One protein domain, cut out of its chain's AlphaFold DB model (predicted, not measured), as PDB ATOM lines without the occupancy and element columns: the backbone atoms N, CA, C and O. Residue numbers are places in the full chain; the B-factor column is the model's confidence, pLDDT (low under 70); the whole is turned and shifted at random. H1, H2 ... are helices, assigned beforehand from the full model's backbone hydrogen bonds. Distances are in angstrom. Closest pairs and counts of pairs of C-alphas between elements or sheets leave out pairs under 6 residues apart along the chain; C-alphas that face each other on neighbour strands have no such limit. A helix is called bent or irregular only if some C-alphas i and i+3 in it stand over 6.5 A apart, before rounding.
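What this domain is: This is residues 47 to 102 of the 103 residues of the protein "Anti-sigma-28 factor" of Desulfobacteraceae bacterium (UniProt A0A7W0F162). Three helices are strung out one after another in an open hook, with no helix touching another and no packed core. H1, the link of residues 60 to 65 and H2 make one long arm; after H2 the chain turns a corner through residues 78 to 84, and H3 makes the second arm, leaving the space between the arms empty. The printed part has 56 residues with three named helices, in the order H1, H2, H3, and no named strand; the class is all helix. The whole is extended, with a radius of gyration of the C-alphas of 18.2 A, and its outline is flat, spanning 45 by 38 by 14 A.

How they stand to each other: H1, residues 47 to 59, comes first, and its N-to-C direction is 0.77 along x, 0.63 along y and 0.05 along z. A short link of 6 residues leads from it to H2, residues 66 to 77, with a direction of 0.63 along x, 0.28 along y and 0.72 along z. H1 and H2 are apart. A short link of 7 residues leads on to H3, residues 85 to 100, with a direction of 0.09 along x, -0.78 along y and -0.62 along z. H2 and H3 are apart, and H1 and H3 are apart too. Residues 47 to 70, 74 to 79 and 82 to 102 stand free, with no C-alpha 8 or more residues away along the chain within 10 A. In H1, H2 and H3 every O i to N i+4 pair is within hydrogen-bond range.

Where its parts are: H1 runs from Gln 47, with its C-alpha at (-2.533, -6.866, -31.807), to Lys 59, and is 18.2 A long from first to last C-alpha. H2 runs from Glu 66, with its C-alpha at (21.307, 14.114, -25.094), to Ala 77, and is 16.2 A long. H3, the longest helix with 16 residues, runs from Asn 85 to Arg 100, whose C-alpha is at (32.061, -17.026, -18.441), and is 22.8 A long. None of the three helices is bent.

The domain as a whole: The two C-alphas farthest apart are those of Ala 48 and Gly 79, at 48.0 A. The first and last printed C-alphas, of Gln 47 and Ile 102, are 34.9 A apart. The printed part has no cut, and neither of its two links is long. The mean pLDDT of the printed part is 88.6, and residues 100 to 102 are under 70, where the model's confidence is low.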
ATOM      1  N   GLN A  47      -3.841  -6.760 -32.457       76.12
ATOM      2  CA  GLN A  47      -2.533  -6.866 -31.807       76.12
ATOM      3  C   GLN A  47      -1.364  -6.564 -32.763       76.12
ATOM      4  O   GLN A  47      -0.357  -5.981 -32.368       76.12
ATOM      5  N   ALA A  48      -1.479  -6.942 -34.037       80.38
ATOM      6  CA  ALA A  48      -0.440  -6.669 -35.026       80.38
ATOM      7  C   ALA A  48      -0.425  -5.189 -35.455       80.38
ATOM      8  O   ALA A  48       0.645  -4.652 -35.742       80.38
ATOM      9  N   LYS A  49      -1.585  -4.515 -35.445       82.19
ATOM     10  CA  LYS A  49      -1.667  -3.054 -35.617       82.19
ATOM     11  C   LYS A  49      -1.010  -2.321 -34.452       82.19
ATOM     12  O   LYS A  49      -0.160  -1.471 -34.691       82.19
ATOM     13  N   GLU A  50      -1.343  -2.708 -33.224       81.88
ATOM     14  CA  GLU A  50      -0.760  -2.133 -32.007       81.88
ATOM     15  C   GLU A  50       0.764  -2.311 -31.980       81.88
ATOM     16  O   GLU A  50       1.503  -1.358 -31.748       81.88
ATOM     17  N   PHE A  51       1.266  -3.504 -32.310       85.81
ATOM     18  CA  PHE A  51       2.708  -3.746 -32.367       85.81
ATOM     19  C   PHE A  51       3.406  -2.920 -33.457       85.81
ATOM     20  O   PHE A  51       4.515  -2.432 -33.247       85.81
ATOM     21  N   HIS A  52       2.773  -2.738 -34.622       84.50
ATOM     22  CA  HIS A  52       3.313  -1.893 -35.687       84.50
ATOM     23  C   HIS A  52       3.391  -0.421 -35.266       84.50
ATOM     24  O   HIS A  52       4.405   0.236 -35.512       84.50
ATOM     25  N   GLU A  53       2.351   0.082 -34.607       85.12
ATOM     26  CA  GLU A  53       2.305   1.443 -34.076       85.12
ATOM     27  C   GLU A  53       3.395   1.659 -33.021       85.12
ATOM     28  O   GLU A  53       4.209   2.574 -33.152       85.12
ATOM     29  N   VAL A  54       3.502   0.751 -32.045       86.69
ATOM     30  CA  VAL A  54       4.535   0.796 -31.000       86.69
ATOM     31  C   VAL A  54       5.940   0.677 -31.598       86.69
ATOM     32  O   VAL A  54       6.828   1.444 -31.235       86.69
ATOM     33  N   SER A  55       6.159  -0.228 -32.555       86.19
ATOM     34  CA  SER A  55       7.455  -0.377 -33.232       86.19
ATOM     35  C   SER A  55       7.851   0.888 -33.993       86.19
ATOM     36  O   SER A  55       9.014   1.289 -33.970       86.19
ATOM     37  N   THR A  56       6.890   1.537 -34.649       85.69
ATOM     38  CA  THR A  56       7.125   2.788 -35.377       85.69
ATOM     39  C   THR A  56       7.427   3.931 -34.410       85.69
ATOM     40  O   THR A  56       8.363   4.688 -34.651       85.69
ATOM     41  N   ALA A  57       6.713   4.009 -33.285       84.12
ATOM     42  CA  ALA A  57       6.968   4.991 -32.237       84.12
ATOM     43  C   ALA A  57       8.358   4.819 -31.603       84.12
ATOM     44  O   ALA A  57       9.076   5.800 -31.435       84.12
ATOM     45  N   ILE A  58       8.782   3.581 -31.316       86.88
ATOM     46  CA  ILE A  58      10.113   3.291 -30.760       86.88
ATOM     47  C   ILE A  58      11.222   3.703 -31.735       86.88
ATOM     48  O   ILE A  58      12.225   4.259 -31.303       86.88
ATOM     49  N   LYS A  59      11.041   3.495 -33.045       84.94
ATOM     50  CA  LYS A  59      12.026   3.895 -34.070       84.94
ATOM     51  C   LYS A  59      12.216   5.406 -34.198       84.94
ATOM     52  O   LYS A  59      13.222   5.837 -34.748       84.94
ATOM     53  N   LEU A  60      11.241   6.199 -33.756       85.50
ATOM     54  CA  LEU A  60      11.334   7.662 -33.746       85.50
ATOM     55  C   LEU A  60      12.100   8.184 -32.523       85.50
ATOM     56  O   LEU A  60      12.476   9.354 -32.498       85.50
ATOM     57  N   VAL A  61      12.318   7.342 -31.508       86.19
ATOM     58  CA  VAL A  61      13.103   7.707 -30.329       86.19
ATOM     59  C   VAL A  61      14.581   7.744 -30.726       86.19
ATOM     60  O   VAL A  61      15.066   6.780 -31.317       86.19
ATOM     61  N   PRO A  62      15.315   8.825 -30.412       88.12
ATOM     62  CA  PRO A  62      16.733   8.901 -30.723       88.12
ATOM     63  C   PRO A  62      17.527   7.865 -29.919       88.12
ATOM     64  O   PRO A  62      17.284   7.675 -28.724       88.12
ATOM     65  N   ASP A  63      18.531   7.261 -30.560       85.62
ATOM     66  CA  ASP A  63      19.457   6.321 -29.911       85.62
ATOM     67  C   ASP A  63      20.197   6.974 -28.734       85.62
ATOM     68  O   ASP A  63      20.459   6.346 -27.705       85.62
ATOM     69  N   VAL A  64      20.507   8.268 -28.866       90.50
ATOM     70  CA  VAL A  64      21.204   9.053 -27.849       90.50
ATOM     71  C   VAL A  64      20.231  10.008 -27.168       90.50
ATOM     72  O   VAL A  64      19.610  10.861 -27.797       90.50
ATOM     73  N   ARG A  65      20.128   9.898 -25.840       94.06
ATOM     74  CA  ARG A  65      19.341  10.819 -25.006       94.06
ATOM     75  C   ARG A  65      20.222  11.963 -24.512       94.06
ATOM     76  O   ARG A  65      20.690  11.927 -23.374       94.06
ATOM     77  N   GLU A  66      20.438  12.957 -25.369       92.81
ATOM     78  CA  GLU A  66      21.307  14.114 -25.094       92.81
ATOM     79  C   GLU A  66      20.944  14.849 -23.798       92.81
ATOM     80  O   GLU A  66      21.830  15.196 -23.022       92.81
ATOM     81  N   GLU A  67      19.652  14.992 -23.496       92.50
ATOM     82  CA  GLU A  67      19.169  15.601 -22.248       92.50
ATOM     83  C   GLU A  67      19.759  14.921 -21.001       92.50
ATOM     84  O   GLU A  67      20.235  15.583 -20.081       92.50
ATOM     85  N   LYS A  68      19.798  13.581 -20.980       94.00
ATOM     86  CA  LYS A  68      20.361  12.834 -19.845       94.00
ATOM     87  C   LYS A  68      21.866  13.015 -19.737       94.00
ATOM     88  O   LYS A  68      22.391  13.058 -18.629       94.00
ATOM     89  N   ILE A  69      22.550  13.113 -20.874       93.94
ATOM     90  CA  ILE A  69      23.992  13.358 -20.915       93.94
ATOM     91  C   ILE A  69      24.288  14.743 -20.343       93.94
ATOM     92  O   ILE A  69      25.133  14.851 -19.460       93.94
ATOM     93  N   ALA A  70      23.555  15.770 -20.777       94.69
ATOM     94  CA  ALA A  70      23.715  17.134 -20.285       94.69
ATOM     95  C   ALA A  70      23.495  17.227 -18.765       94.69
ATOM     96  O   ALA A  70      24.295  17.844 -18.067       94.69
ATOM     97  N   LEU A  71      22.465  16.556 -18.235       94.94
ATOM     98  CA  LEU A  71      22.200  16.504 -16.793       94.94
ATOM     99  C   LEU A  71      23.347  15.858 -16.008       94.94
ATOM    100  O   LEU A  71      23.770  16.386 -14.983       94.94
ATOM    101  N   ILE A  72      23.872  14.727 -16.485       94.44
ATOM    102  CA  ILE A  72      25.002  14.048 -15.837       94.44
ATOM    103  C   ILE A  72      26.269  14.909 -15.926       94.44
ATOM    104  O   ILE A  72      26.988  15.040 -14.940       94.44
ATOM    105  N   GLN A  73      26.536  15.530 -17.077       93.75
ATOM    106  CA  GLN A  73      27.675  16.434 -17.258       93.75
ATOM    107  C   GLN A  73      27.613  17.631 -16.304       93.75
ATOM    108  O   GLN A  73      28.620  17.963 -15.686       93.75
ATOM    109  N   ASP A  74      26.438  18.240 -16.135       96.00
ATOM    110  CA  ASP A  74      26.226  19.335 -15.184       96.00
ATOM    111  C   ASP A  74      26.445  18.873 -13.732       96.00
ATOM    112  O   ASP A  74      27.155  19.535 -12.976       96.00
ATOM    113  N   GLN A  75      25.936  17.697 -13.349       95.00
ATOM    114  CA  GLN A  75      26.180  17.120 -12.020       95.00
ATOM    115  C   GLN A  75      27.666  16.849 -11.761       95.00
ATOM    116  O   GLN A  75      28.154  17.089 -10.654       95.00
ATOM    117  N   ILE A  76      28.395  16.370 -12.773       94.38
ATOM    118  CA  ILE A  76      29.844  16.161 -12.693       94.38
ATOM    119  C   ILE A  76      30.560  17.507 -12.531       94.38
ATOM    120  O   ILE A  76      31.395  17.641 -11.639       94.38
ATOM    121  N   ALA A  77      30.208  18.519 -13.332       94.62
ATOM    122  CA  ALA A  77      30.811  19.852 -13.267       94.62
ATOM    123  C   ALA A  77      30.578  20.538 -11.910       94.62
ATOM    124  O   ALA A  77      31.462  21.224 -11.398       94.62
ATOM    125  N   ARG A  78      29.406  20.323 -11.303       95.75
ATOM    126  CA  ARG A  78      29.057  20.832  -9.966       95.75
ATOM    127  C   ARG A  78      29.631  20.001  -8.820       95.75
ATOM    128  O   ARG A  78      29.488  20.396  -7.667       95.75
ATOM    129  N   GLY A  79      30.240  18.850  -9.111       92.69
ATOM    130  CA  GLY A  79      30.739  17.918  -8.099       92.69
ATOM    131  C   GLY A  79      29.639  17.231  -7.281       92.69
ATOM    132  O   GLY A  79      29.930  16.660  -6.237       92.69
ATOM    133  N   THR A  80      28.382  17.279  -7.731       93.38
ATOM    134  CA  THR A  80      27.231  16.642  -7.065       93.38
ATOM    135  C   THR A  80      26.912  15.262  -7.635       93.38
ATOM    136  O   THR A  80      25.917  14.651  -7.256       93.38
ATOM    137  N   TYR A  81      27.706  14.785  -8.592       91.38
ATOM    138  CA  TYR A  81      27.575  13.437  -9.121       91.38
ATOM    139  C   TYR A  81      28.124  12.422  -8.112       91.38
ATOM    140  O   TYR A  81      29.330  12.351  -7.878       91.38
ATOM    141  N   GLU A  82      27.231  11.633  -7.516       92.31
ATOM    142  CA  GLU A  82      27.589  10.591  -6.557       92.31
ATOM    143  C   GLU A  82      27.761   9.239  -7.257       92.31
ATOM    144  O   GLU A  82      26.895   8.781  -8.007       92.31
ATOM    145  N   ILE A  83      28.890   8.583  -6.992       90.31
ATOM    146  CA  ILE A  83      29.200   7.268  -7.547       90.31
ATOM    147  C   ILE A  83      28.784   6.182  -6.556       90.31
ATOM    148  O   ILE A  83      29.332   6.063  -5.462       90.31
ATOM    149  N   ASP A  84      27.861   5.323  -6.983       94.44
ATOM    150  CA  ASP A  84      27.464   4.138  -6.229       94.44
ATOM    151  C   ASP A  84      28.452   2.985  -6.482       94.44
ATOM    152  O   ASP A  84      28.322   2.199  -7.427       94.44
ATOM    153  N   ASN A  85      29.463   2.887  -5.617       93.31
ATOM    154  CA  ASN A  85      30.519   1.874  -5.713       93.31
ATOM    155  C   ASN A  85      29.977   0.437  -5.673       93.31
ATOM    156  O   ASN A  85      30.556  -0.462  -6.286       93.31
ATOM    157  N   LYS A  86      28.856   0.208  -4.975       94.44
ATOM    158  CA  LYS A  86      28.236  -1.116  -4.883       94.44
ATOM    159  C   LYS A  86      27.660  -1.526  -6.234       94.44
ATOM    160  O   LYS A  86      27.919  -2.643  -6.675       94.44
ATOM    161  N   LYS A  87      26.948  -0.620  -6.911       93.44
ATOM    162  CA  LYS A  87      26.426  -0.866  -8.267       93.44
ATOM    163  C   LYS A  87      27.536  -1.126  -9.278       93.44
ATOM    164  O   LYS A  87      27.373  -1.977 -10.148       93.44
ATOM    165  N   ILE A  88      28.668  -0.426  -9.162       93.56
ATOM    166  CA  ILE A  88      29.831  -0.678 -10.025       93.56
ATOM    167  C   ILE A  88      30.361  -2.094  -9.802       93.56
ATOM    168  O   ILE A  88      30.508  -2.848 -10.762       93.56
ATOM    169  N   ALA A  89      30.614  -2.473  -8.547       93.81
ATOM    170  CA  ALA A  89      31.114  -3.804  -8.215       93.81
ATOM    171  C   ALA A  89      30.149  -4.910  -8.673       93.81
ATOM    172  O   ALA A  89      30.579  -5.897  -9.265       93.81
ATOM    173  N   GLU A  90      28.846  -4.718  -8.461       94.56
ATOM    174  CA  GLU A  90      27.800  -5.620  -8.946       94.56
ATOM    175  C   GLU A  90      27.857  -5.772 -10.469       94.56
ATOM    176  O   GLU A  90      27.885  -6.897 -10.967       94.56
ATOM    177  N   LYS A  91      27.952  -4.665 -11.219       93.69
ATOM    178  CA  LYS A  91      27.998  -4.720 -12.682       93.69
ATOM    179  C   LYS A  91      29.260  -5.409 -13.203       93.69
ATOM    180  O   LYS A  91      29.153  -6.177 -14.154       93.69
ATOM    181  N   ILE A  92      30.415  -5.188 -12.572       93.69
ATOM    182  CA  ILE A  92      31.668  -5.886 -12.905       93.69
ATOM    183  C   ILE A  92      31.511  -7.396 -12.692       93.69
ATOM    184  O   ILE A  92      31.874  -8.183 -13.560       93.69
ATOM    185  N   ILE A  93      30.959  -7.814 -11.549       94.00
ATOM    186  CA  ILE A  93      30.762  -9.237 -11.246       94.00
ATOM    187  C   ILE A  93      29.780  -9.865 -12.240       94.00
ATOM    188  O   ILE A  93      30.067 -10.936 -12.769       94.00
ATOM    189  N   LEU A  94      28.656  -9.200 -12.528       93.19
ATOM    190  CA  LEU A  94      27.671  -9.668 -13.507       93.19
ATOM    191  C   LEU A  94      28.291  -9.858 -14.896       93.19
ATOM    192  O   LEU A  94      28.112 -10.912 -15.493       93.19
ATOM    193  N   ASP A  95      29.067  -8.886 -15.376       91.69
ATOM    194  CA  ASP A  95      29.725  -8.947 -16.688       91.69
ATOM    195  C   ASP A  95      30.734 -10.109 -16.782       91.69
ATOM    196  O   ASP A  95      30.777 -10.857 -17.763       91.69
ATOM    197  N   VAL A  96      31.499 -10.339 -15.707       91.00
ATOM    198  CA  VAL A  96      32.427 -11.477 -15.606       91.00
ATOM    199  C   VAL A  96      31.683 -12.814 -15.612       91.00
ATOM    200  O   VAL A  96      32.176 -13.784 -16.195       91.00
ATOM    201  N   LEU A  97      30.519 -12.893 -14.967       88.69
ATOM    202  CA  LEU A  97      29.699 -14.103 -14.942       88.69
ATOM    203  C   LEU A  97      29.050 -14.370 -16.305       88.69
ATOM    204  O   LEU A  97      29.173 -15.483 -16.807       88.69
ATOM    205  N   GLU A  98      28.451 -13.358 -16.939       86.62
ATOM    206  CA  GLU A  98      27.869 -13.461 -18.285       86.62
ATOM    207  C   GLU A  98      28.916 -13.911 -19.313       86.62
ATOM    208  O   GLU A  98      28.682 -14.857 -20.061       86.62
ATOM    209  N   THR A  99      30.115 -13.320 -19.283       76.12
ATOM    210  CA  THR A  99      31.214 -13.688 -20.192       76.12
ATOM    211  C   THR A  99      31.682 -15.134 -19.989       76.12
ATOM    212  O   THR A  99      32.056 -15.813 -20.946       76.12
ATOM    213  N   ARG A 100      31.662 -15.641 -18.748       66.44
ATOM    214  CA  ARG A 100      32.061 -17.026 -18.441       66.44
ATOM    215  C   ARG A 100      30.981 -18.057 -18.758       66.44
ATOM    216  O   ARG A 100      31.333 -19.203 -19.010       66.44
ATOM    217  N   SER A 101      29.707 -17.671 -18.768       60.78
ATOM    218  CA  SER A 101      28.582 -18.555 -19.103       60.78
ATOM    219  C   SER A 101      28.422 -18.829 -20.606       60.78
ATOM    220  O   SER A 101      27.553 -19.611 -20.980       60.78
ATOM    221  N   ILE A 102      29.249 -18.222 -21.465       59.41
ATOM    222  CA  ILE A 102      29.217 -18.392 -22.933       59.41
ATOM    223  C   ILE A 102      30.250 -19.444 -23.416       59.41
ATOM    224  O   ILE A 102      30.582 -19.513 -24.598       59.41
TER     225      ILE A 102